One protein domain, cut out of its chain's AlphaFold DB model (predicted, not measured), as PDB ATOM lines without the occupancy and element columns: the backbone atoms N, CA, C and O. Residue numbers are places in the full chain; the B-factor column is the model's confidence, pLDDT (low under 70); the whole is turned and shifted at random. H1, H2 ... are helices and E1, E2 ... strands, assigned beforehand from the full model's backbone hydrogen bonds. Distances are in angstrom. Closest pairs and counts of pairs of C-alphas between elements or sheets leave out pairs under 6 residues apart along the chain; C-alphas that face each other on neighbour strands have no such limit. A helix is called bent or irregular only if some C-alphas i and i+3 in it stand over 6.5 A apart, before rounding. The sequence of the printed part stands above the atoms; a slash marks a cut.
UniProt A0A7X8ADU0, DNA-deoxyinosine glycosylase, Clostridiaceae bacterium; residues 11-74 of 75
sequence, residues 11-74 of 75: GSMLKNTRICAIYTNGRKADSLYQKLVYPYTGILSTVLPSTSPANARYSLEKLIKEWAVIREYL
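AT A GLANCE: This is residues 11 to 74 of the 75 residues of the protein "DNA-deoxyinosine glycosylase" of Clostridiaceae bacterium (UniProt A0A7X8ADU0). Two short parallel strands, E1 and E2, lie side by side in the middle of a flat, loosely built domain, with H2 on one side of the pair and the long helix H4 on the opposite side. The short helices H1 and H3 are at one end of the long axis, and the link from E2 to H4, with Arg 57, makes the other end. The printed part has 64 residues, with four named helices and two named strands in the order H1, E1, H2, H3, E2, H4; the sheet has the order E1, E2 and is parallel, and the class is mostly helix. The whole is only just loose, close to compact, with a radius of gyration of the C-alphas of 13.2 A and spans of 36 by 26 by 14 A.

IN THESE COORDINATES: Find C-alpha 11 at (-58.641, 16.610, -12.955); here H1 begins, and it runs to Lys 15. Go on to E1, residues 22 to 25, 10.1 A long from first to last C-alpha. Next come H2, residues 27 to 36, 14.0 A long, and the four residues of H3, 38 to 41. Look for E2 from C-alpha 45 at (-51.201, 12.369, -0.788) to residue 48, 9.3 A on. H4, residues 60 to 73, is 21.7 A long and ends at C-alpha 73, at (-60.518, 1.852, 1.440); it is irregular, but only just: C-alphas 66 and 69 are 6.7 A apart.

HOW THE PARTS SIT: Start at the sheet, where E1 and E2 are parallel at 34 degrees; N 24 and O 46, and N 48 and O 24, are within hydrogen-bond range, each 2.9 A apart. E1, H2, H3 and E2 form a strand-helix-strand unit, two parallel neighbour strands with helices between them, and its crossover is right-handed. H2 has 7 pairs of C-alphas within 8 A of E2, the closest those of Asp 30 and Val 47, 6.0 A apart. For H4 and E2 the closest C-alphas are those of Leu 48 and Trp 67, at 6.7 A. H4 and E1 are near each other, with 5 pairs of C-alphas within 10 A. H2 and H4 are apart. H2 and H3 meet only through their link. H1 and H3 only just touch, with 3 pairs of C-alphas within 8 A; the closest are those of Gly 11 and Thr 41, 6.7 A apart. In H1 and H2 every O i to N i+4 pair is within hydrogen-bond range, in H4 5 of 10 are, and H3 is too short for such a pair.

THE WHOLE: The two C-alphas farthest apart are those of Asn 16 and Arg 57, at 37.4 A. The printed part has no cut. The link from E2 to H4, 11 residues, is long. The mean pLDDT of the printed part is 93.9, and no printed residue is under 70.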
ATOM      1  N   GLY A  11     -57.401  15.855 -13.127       85.81
ATOM      2  CA  GLY A  11     -58.641  16.610 -12.955       85.81
ATOM      3  C   GLY A  11     -59.851  15.871 -13.521       85.81
ATOM      4  O   GLY A  11     -60.843  15.684 -12.813       85.81
ATOM      5  N   SER A  12     -59.764  15.411 -14.769       87.25
ATOM      6  CA  SER A  12     -60.859  14.667 -15.403       87.25
ATOM      7  C   SER A  12     -61.079  13.311 -14.739       87.25
ATOM      8  O   SER A  12     -62.221  12.907 -14.527       87.25
ATOM      9  N   MET A  13     -60.002  12.616 -14.365       89.69
ATOM     10  CA  MET A  13     -60.095  11.325 -13.683       89.69
ATOM     11  C   MET A  13     -60.792  11.460 -12.322       89.69
ATOM     12  O   MET A  13     -61.733  10.722 -12.042       89.69
ATOM     13  N   LEU A  14     -60.376  12.415 -11.485       90.12
ATOM     14  CA  LEU A  14     -60.931  12.592 -10.139       90.12
ATOM     15  C   LEU A  14     -62.406  13.011 -10.162       90.12
ATOM     16  O   LEU A  14     -63.173  12.558  -9.321       90.12
ATOM     17  N   LYS A  15     -62.828  13.817 -11.144       87.94
ATOM     18  CA  LYS A  15     -64.240  14.217 -11.294       87.94
ATOM     19  C   LYS A  15     -65.169  13.055 -11.651       87.94
ATOM     20  O   LYS A  15     -66.335  13.077 -11.274       87.94
ATOM     21  N   ASN A  16     -64.669  12.069 -12.392       91.44
ATOM     22  CA  ASN A  16     -65.476  10.980 -12.947       91.44
ATOM     23  C   ASN A  16     -65.357   9.670 -12.154       91.44
ATOM     24  O   ASN A  16     -65.842   8.629 -12.597       91.44
ATOM     25  N   THR A  17     -64.692   9.691 -11.000       89.94
ATOM     26  CA  THR A  17     -64.416   8.495 -10.198       89.94
ATOM     27  C   THR A  17     -64.735   8.734  -8.726       89.94
ATOM     28  O   THR A  17     -64.950   9.859  -8.287       89.94
ATOM     29  N   ARG A  18     -64.776   7.654  -7.941       88.88
ATOM     30  CA  ARG A  18     -64.912   7.696  -6.476       88.88
ATOM     31  C   ARG A  18     -63.559   7.460  -5.806       88.88
ATOM     32  O   ARG A  18     -63.427   6.583  -4.960       88.88
ATOM     33  N   ILE A  19     -62.526   8.174  -6.250       89.62
ATOM     34  CA  ILE A  19     -61.203   8.082  -5.625       89.62
ATOM     35  C   ILE A  19     -61.278   8.747  -4.248       89.62
ATOM     36  O   ILE A  19     -61.489   9.952  -4.147       89.62
ATOM     37  N   CYS A  20     -61.100   7.947  -3.197       87.94
ATOM     38  CA  CYS A  20     -61.189   8.399  -1.805       87.94
ATOM     39  C   CYS A  20     -59.824   8.720  -1.179       87.94
ATOM     40  O   CYS A  20     -59.766   9.398  -0.159       87.94
ATOM     41  N   ALA A  21     -58.730   8.231  -1.771       92.44
ATOM     42  CA  ALA A  21     -57.382   8.399  -1.242       92.44
ATOM     43  C   ALA A  21     -56.331   8.367  -2.360       92.44
ATOM     44  O   ALA A  21     -56.493   7.675  -3.367       92.44
ATOM     45  N   ILE A  22     -55.233   9.102  -2.162       94.50
ATOM     46  CA  ILE A  22     -54.077   9.123  -3.063       94.50
ATOM     47  C   ILE A  22     -52.832   8.721  -2.274       94.50
ATOM     48  O   ILE A  22     -52.503   9.327  -1.256       94.50
ATOM     49  N   TYR A  23     -52.106   7.725  -2.778       96.81
ATOM     50  CA  TYR A  23     -50.849   7.256  -2.197       96.81
ATOM     51  C   TYR A  23     -49.704   7.435  -3.191       96.81
ATOM     52  O   TYR A  23     -49.840   7.108  -4.371       96.81
ATOM     53  N   THR A  24     -48.560   7.933  -2.727       97.69
ATOM     54  CA  THR A  24     -47.376   8.157  -3.567       97.69
ATOM     55  C   THR A  24     -46.280   7.142  -3.243       97.69
ATOM     56  O   THR A  24     -45.938   6.896  -2.088       97.69
ATOM     57  N   ASN A  25     -45.708   6.531  -4.284       97.75
ATOM     58  CA  ASN A  25     -44.681   5.494  -4.161       97.75
ATOM     59  C   ASN A  25     -43.277   6.116  -4.015       97.75
ATOM     60  O   ASN A  25     -42.494   6.180  -4.968       97.75
ATOM     61  N   GLY A  26     -42.959   6.595  -2.813       97.00
ATOM     62  CA  GLY A  26     -41.678   7.199  -2.452       97.00
ATOM     63  C   GLY A  26     -41.656   8.732  -2.484       97.00
ATOM     64  O   GLY A  26     -42.427   9.397  -3.172       97.00
ATOM     65  N   ARG A  27     -40.687   9.312  -1.760       95.94
ATOM     66  CA  ARG A  27     -40.585  10.766  -1.514       95.94
ATOM     67  C   ARG A  27     -40.514  11.634  -2.767       95.94
ATOM     68  O   ARG A  27     -40.993  12.762  -2.755       95.94
ATOM     69  N   LYS A  28     -39.888  11.152  -3.845       95.50
ATOM     70  CA  LYS A  28     -39.790  11.949  -5.075       95.50
ATOM     71  C   LYS A  28     -41.145  12.075  -5.773       95.50
ATOM     72  O   LYS A  28     -41.440  13.154  -6.278       95.50
ATOM     73  N   ALA A  29     -41.943  11.006  -5.778       96.50
ATOM     74  CA  ALA A  29     -43.303  11.037  -6.303       96.50
ATOM     75  C   ALA A  29     -44.169  11.989  -5.472       96.50
ATOM     76  O   ALA A  29     -44.842  12.841  -6.038       96.50
ATOM     77  N   ASP A  30     -44.056  11.912  -4.144       97.81
ATOM     78  CA  ASP A  30     -44.757  12.814  -3.232       97.81
ATOM     79  C   ASP A  30     -44.404  14.288  -3.461       97.81
ATOM     80  O   ASP A  30     -45.278  15.109  -3.704       97.81
ATOM     81  N   SER A  31     -43.112  14.619  -3.516       97.19
ATOM     82  CA  SER A  31     -42.654  15.988  -3.778       97.19
ATOM     83  C   SER A  31     -43.175  16.552  -5.106       97.19
ATOM     84  O   SER A  31     -43.512  17.734  -5.181       97.19
ATOM     85  N   LEU A  32     -43.246  15.727  -6.157       96.62
ATOM     86  CA  LEU A  32     -43.814  16.142  -7.439       96.62
ATOM     87  C   LEU A  32     -45.332  16.302  -7.360       96.62
ATOM     88  O   LEU A  32     -45.848  17.291  -7.869       96.62
ATOM     89  N   TYR A  33     -46.030  15.378  -6.697       96.50
ATOM     90  CA  TYR A  33     -47.471  15.465  -6.477       96.50
ATOM     91  C   TYR A  33     -47.839  16.742  -5.713       96.50
ATOM     92  O   TYR A  33     -48.667  17.520  -6.176       96.50
ATOM     93  N   GLN A  34     -47.166  17.010  -4.596       97.06
ATOM     94  CA  GLN A  34     -47.398  18.192  -3.765       97.06
ATOM     95  C   GLN A  34     -47.142  19.496  -4.529       97.06
ATOM     96  O   GLN A  34     -47.889  20.459  -4.390       97.06
ATOM     97  N   LYS A  35     -46.104  19.526  -5.375       96.00
ATOM     98  CA  LYS A  35     -45.765  20.717  -6.163       96.00
ATOM     99  C   LYS A  35     -46.708  20.941  -7.344       96.00
ATOM    100  O   LYS A  35     -47.003  22.085  -7.670       96.00
ATOM    101  N   LEU A  36     -47.083  19.870  -8.039       95.56
ATOM    102  CA  LEU A  36     -47.680  19.970  -9.367       95.56
ATOM    103  C   LEU A  36     -49.155  19.591  -9.403       95.56
ATOM    104  O   LEU A  36     -49.855  20.140 -10.233       95.56
ATOM    105  N   VAL A  37     -49.614  18.678  -8.542       95.00
ATOM    106  CA  VAL A  37     -50.957  18.073  -8.598       95.00
ATOM    107  C   VAL A  37     -51.862  18.591  -7.484       95.00
ATOM    108  O   VAL A  37     -52.963  19.072  -7.746       95.00
ATOM    109  N   TYR A  38     -51.378  18.547  -6.241       95.12
ATOM    110  CA  TYR A  38     -52.126  18.982  -5.061       95.12
ATOM    111  C   TYR A  38     -52.765  20.380  -5.191       95.12
ATOM    112  O   TYR A  38     -53.936  20.501  -4.827       95.12
ATOM    113  N   PRO A  39     -52.094  21.412  -5.757       94.38
ATOM    114  CA  PRO A  39     -52.663  22.759  -5.827       94.38
ATOM    115  C   PRO A  39     -54.000  22.862  -6.569       94.38
ATOM    116  O   PRO A  39     -54.758  23.789  -6.301       94.38
ATOM    117  N   TYR A  40     -54.301  21.938  -7.490       90.69
ATOM    118  CA  TYR A  40     -55.569  21.942  -8.225       90.69
ATOM    119  C   TYR A  40     -56.502  20.785  -7.855       90.69
ATOM    120  O   TYR A  40     -57.702  20.885  -8.111       90.69
ATOM    121  N   THR A  41     -56.000  19.686  -7.280       90.69
ATOM    122  CA  THR A  41     -56.866  18.590  -6.814       90.69
ATOM    123  C   THR A  41     -57.415  18.843  -5.415       90.69
ATOM    124  O   THR A  41     -58.506  18.372  -5.108       90.69
ATOM    125  N   GLY A  42     -56.665  19.543  -4.556       91.75
ATOM    126  CA  GLY A  42     -56.997  19.733  -3.140       91.75
ATOM    127  C   GLY A  42     -56.931  18.453  -2.294       91.75
ATOM    128  O   GLY A  42     -57.216  18.497  -1.100       91.75
ATOM    129  N   ILE A  43     -56.541  17.316  -2.879       92.44
ATOM    130  CA  ILE A  43     -56.497  16.011  -2.207       92.44
ATOM    131  C   ILE A  43     -55.068  15.749  -1.744       92.44
ATOM    132  O   ILE A  43     -54.151  15.686  -2.565       92.44
ATOM    133  N   LEU A  44     -54.860  15.579  -0.441       95.12
ATOM    134  CA  LEU A  44     -53.543  15.246   0.100       95.12
ATOM    135  C   LEU A  44     -53.109  13.839  -0.329       95.12
ATOM    136  O   LEU A  44     -53.917  12.911  -0.369       95.12
ATOM    137  N   SER A  45     -51.819  13.682  -0.625       96.62
ATOM    138  CA  SER A  45     -51.201  12.369  -0.788       96.62
ATOM    139  C   SER A  45     -50.667  11.835   0.536       96.62
ATOM    140  O   SER A  45     -50.095  12.578   1.334       96.62
ATOM    141  N   THR A  46     -50.759  10.521   0.716       97.38
ATOM    142  CA  THR A  46     -50.002   9.789   1.736       97.38
ATOM    143  C   THR A  46     -48.757   9.184   1.099       97.38
ATOM    144  O   THR A  46     -48.849   8.379   0.168       97.38
ATOM    145  N   VAL A  47     -47.578   9.550   1.601       98.06
ATOM    146  CA  VAL A  47     -46.311   9.000   1.104       98.06
ATOM    147  C   VAL A  47     -46.049   7.609   1.673       98.06
ATOM    148  O   VAL A  47     -45.986   7.415   2.884       98.06
ATOM    149  N   LEU A  48     -45.841   6.643   0.783       98.12
ATOM    150  CA  LEU A  48     -45.477   5.268   1.117       98.12
ATOM    151  C   LEU A  48     -44.037   4.965   0.683       98.12
ATOM    152  O   LEU A  48     -43.484   5.645  -0.192       98.12
ATOM    153  N   PRO A  49     -43.369   3.975   1.305       97.62
ATOM    154  CA  PRO A  49     -42.015   3.605   0.922       97.62
ATOM    155  C   PRO A  49     -41.968   3.103  -0.518       97.62
ATOM    156  O   PRO A  49     -42.862   2.385  -0.967       97.62
ATOM    157  N   SER A  50     -40.886   3.455  -1.222       97.06
ATOM    158  CA  SER A  50     -40.709   3.043  -2.610       97.06
ATOM    159  C   SER A  50     -40.632   1.521  -2.722       97.06
ATOM    160  O   SER A  50     -39.806   0.909  -2.046       97.06
ATOM    161  N   THR A  51     -41.438   0.922  -3.597       96.50
ATOM    162  CA  THR A  51     -41.410  -0.525  -3.888       96.50
ATOM    163  C   THR A  51     -40.310  -0.935  -4.875       96.50
ATOM    164  O   THR A  51     -40.183  -2.111  -5.206       96.50
ATOM    165  N   SER A  52     -39.504   0.015  -5.362       94.06
ATOM    166  CA  SER A  52     -38.377  -0.282  -6.249       94.06
ATOM    167  C   SER A  52     -37.307  -1.119  -5.529       94.06
ATOM    168  O   SER A  52     -36.977  -0.793  -4.387       94.06
ATOM    169  N   PRO A  53     -36.661  -2.094  -6.202       89.94
ATOM    170  CA  PRO A  53     -35.515  -2.824  -5.647       89.94
ATOM    171  C   PRO A  53     -34.358  -1.915  -5.206       89.94
ATOM    172  O   PRO A  53     -33.597  -2.264  -4.308       89.94
ATOM    173  N   ALA A  54     -34.247  -0.715  -5.792       92.25
ATOM    174  CA  ALA A  54     -33.264   0.287  -5.385       92.25
ATOM    175  C   ALA A  54     -33.471   0.776  -3.935       92.25
ATOM    176  O   ALA A  54     -32.543   1.293  -3.315       92.25
ATOM    177  N   ASN A  55     -34.668   0.598  -3.366       91.12
ATOM    178  CA  ASN A  55     -34.950   0.846  -1.956       91.12
ATOM    179  C   ASN A  55     -34.579  -0.369  -1.087       91.12
ATOM    180  O   ASN A  55     -35.407  -0.911  -0.356       91.12
ATOM    181  N   ALA A  56     -33.304  -0.760  -1.112       89.31
ATOM    182  CA  ALA A  56     -32.781  -1.921  -0.379       89.31
ATOM    183  C   ALA A  56     -32.924  -1.830   1.160       89.31
ATOM    184  O   ALA A  56     -32.646  -2.786   1.874       89.31
ATOM    185  N   ARG A  57     -33.372  -0.683   1.693       92.38
ATOM    186  CA  ARG A  57     -33.654  -0.478   3.123       92.38
ATOM    187  C   ARG A  57     -34.935  -1.166   3.602       92.38
ATOM    188  O   ARG A  57     -35.156  -1.236   4.812       92.38
ATOM    189  N   TYR A  58     -35.806  -1.588   2.689       95.25
ATOM    190  CA  TYR A  58     -37.072  -2.232   3.018       95.25
ATOM    191  C   TYR A  58     -37.057  -3.685   2.549       95.25
ATOM    192  O   TYR A  58     -36.867  -3.959   1.369       95.25
ATOM    193  N   SER A  59     -37.303  -4.614   3.476       96.25
ATOM    194  CA  SER A  59     -37.686  -5.977   3.112       96.25
ATOM    195  C   SER A  59     -39.104  -5.987   2.534       96.25
ATOM    196  O   SER A  59     -39.899  -5.078   2.795       96.25
ATOM    197  N   LEU A  60     -39.445  -7.041   1.789       96.12
ATOM    198  CA  LEU A  60     -40.801  -7.240   1.273       96.12
ATOM    199  C   LEU A  60     -41.845  -7.219   2.398       96.12
ATOM    200  O   LEU A  60     -42.858  -6.538   2.288       96.12
ATOM    201  N   GLU A  61     -41.573  -7.903   3.508       97.31
ATOM    202  CA  GLU A  61     -42.453  -7.944   4.684       97.31
ATOM    203  C   GLU A  61     -42.719  -6.545   5.249       97.31
ATOM    204  O   GLU A  61     -43.854  -6.196   5.580       97.31
ATOM    205  N   LYS A  62     -41.678  -5.705   5.304       96.75
ATOM    206  CA  LYS A  62     -41.819  -4.321   5.748       96.75
ATOM    207  C   LYS A  62     -42.640  -3.504   4.756       96.75
ATOM    208  O   LYS A  62     -43.503  -2.753   5.189       96.75
ATOM    209  N   LEU A  63     -42.424  -3.668   3.447       97.50
ATOM    210  CA  LEU A  63     -43.265  -3.019   2.434       97.50
ATOM    211  C   LEU A  63     -44.734  -3.415   2.604       97.50
ATOM    212  O   LEU A  63     -45.583  -2.534   2.638       97.50
ATOM    213  N   ILE A  64     -45.032  -4.703   2.790       97.06
ATOM    214  CA  ILE A  64     -46.405  -5.184   3.010       97.06
ATOM    215  C   ILE A  64     -47.036  -4.505   4.229       97.06
ATOM    216  O   ILE A  64     -48.174  -4.044   4.148       97.06
ATOM    217  N   LYS A  65     -46.303  -4.411   5.345       97.44
ATOM    218  CA  LYS A  65     -46.796  -3.765   6.567       97.44
ATOM    219  C   LYS A  65     -47.106  -2.283   6.351       97.44
ATOM    220  O   LYS A  65     -48.159  -1.817   6.766       97.44
ATOM    221  N   GLU A  66     -46.206  -1.555   5.705       97.31
ATOM    222  CA  GLU A  66     -46.348  -0.108   5.481       97.31
ATOM    223  C   GLU A  66     -47.465   0.197   4.477       97.31
ATOM    224  O   GLU A  66     -48.225   1.145   4.651       97.31
ATOM    225  N   TRP A  67     -47.615  -0.642   3.450       97.06
ATOM    226  CA  TRP A  67     -48.669  -0.506   2.447       97.06
ATOM    227  C   TRP A  67     -50.034  -1.011   2.926       97.06
ATOM    228  O   TRP A  67     -51.030  -0.764   2.254       97.06
ATOM    229  N   ALA A  68     -50.129  -1.667   4.088       96.50
ATOM    230  CA  ALA A  68     -51.399  -2.169   4.616       96.50
ATOM    231  C   ALA A  68     -52.440  -1.062   4.858       96.50
ATOM    232  O   ALA A  68     -53.633  -1.357   4.849       96.50
ATOM    233  N   VAL A  69     -52.012   0.199   5.001       95.19
ATOM    234  CA  VAL A  69     -52.900   1.363   5.165       95.19
ATOM    235  C   VAL A  69     -53.891   1.536   4.011       95.19
ATOM    236  O   VAL A  69     -54.974   2.068   4.215       95.19
ATOM    237  N   ILE A  70     -53.574   1.044   2.807       94.50
ATOM    238  CA  ILE A  70     -54.489   1.148   1.659       94.50
ATOM    239  C   ILE A  70     -55.760   0.312   1.856       94.50
ATOM    240  O   ILE A  70     -56.774   0.573   1.213       94.50
ATOM    241  N   ARG A  71     -55.714  -0.702   2.733       93.19
ATOM    242  CA  ARG A  71     -56.838  -1.618   2.974       93.19
ATOM    243  C   ARG A  71     -58.032  -0.934   3.630       93.19
ATOM    244  O   ARG A  71     -59.132  -1.453   3.504       93.19
ATOM    245  N   GLU A  72     -57.831   0.218   4.269       89.44
ATOM    246  CA  GLU A  72     -58.907   1.036   4.846       89.44
ATOM    247  C   GLU A  72     -59.994   1.390   3.816       89.44
ATOM    248  O   GLU A  72     -61.159   1.536   4.172       89.44
ATOM    249  N   TYR A  73     -59.630   1.449   2.531       86.81
ATOM    250  CA  TYR A  73     -60.518   1.852   1.440       86.81
ATOM    251  C   TYR A  73     -60.858   0.719   0.452       86.81
ATOM    252  O   TYR A  73     -61.416   0.998  -0.607       86.81
ATOM    253  N   LEU A  74     -60.518  -0.543   0.757       81.44
ATOM    254  CA  LEU A  74     -60.721  -1.709  -0.131       81.44
ATOM    255  C   LEU A  74     -61.905  -2.608   0.280       81.44
ATOM    256  O   LEU A  74     -61.846  -3.819   0.083       81.44
TER     257      LEU A  74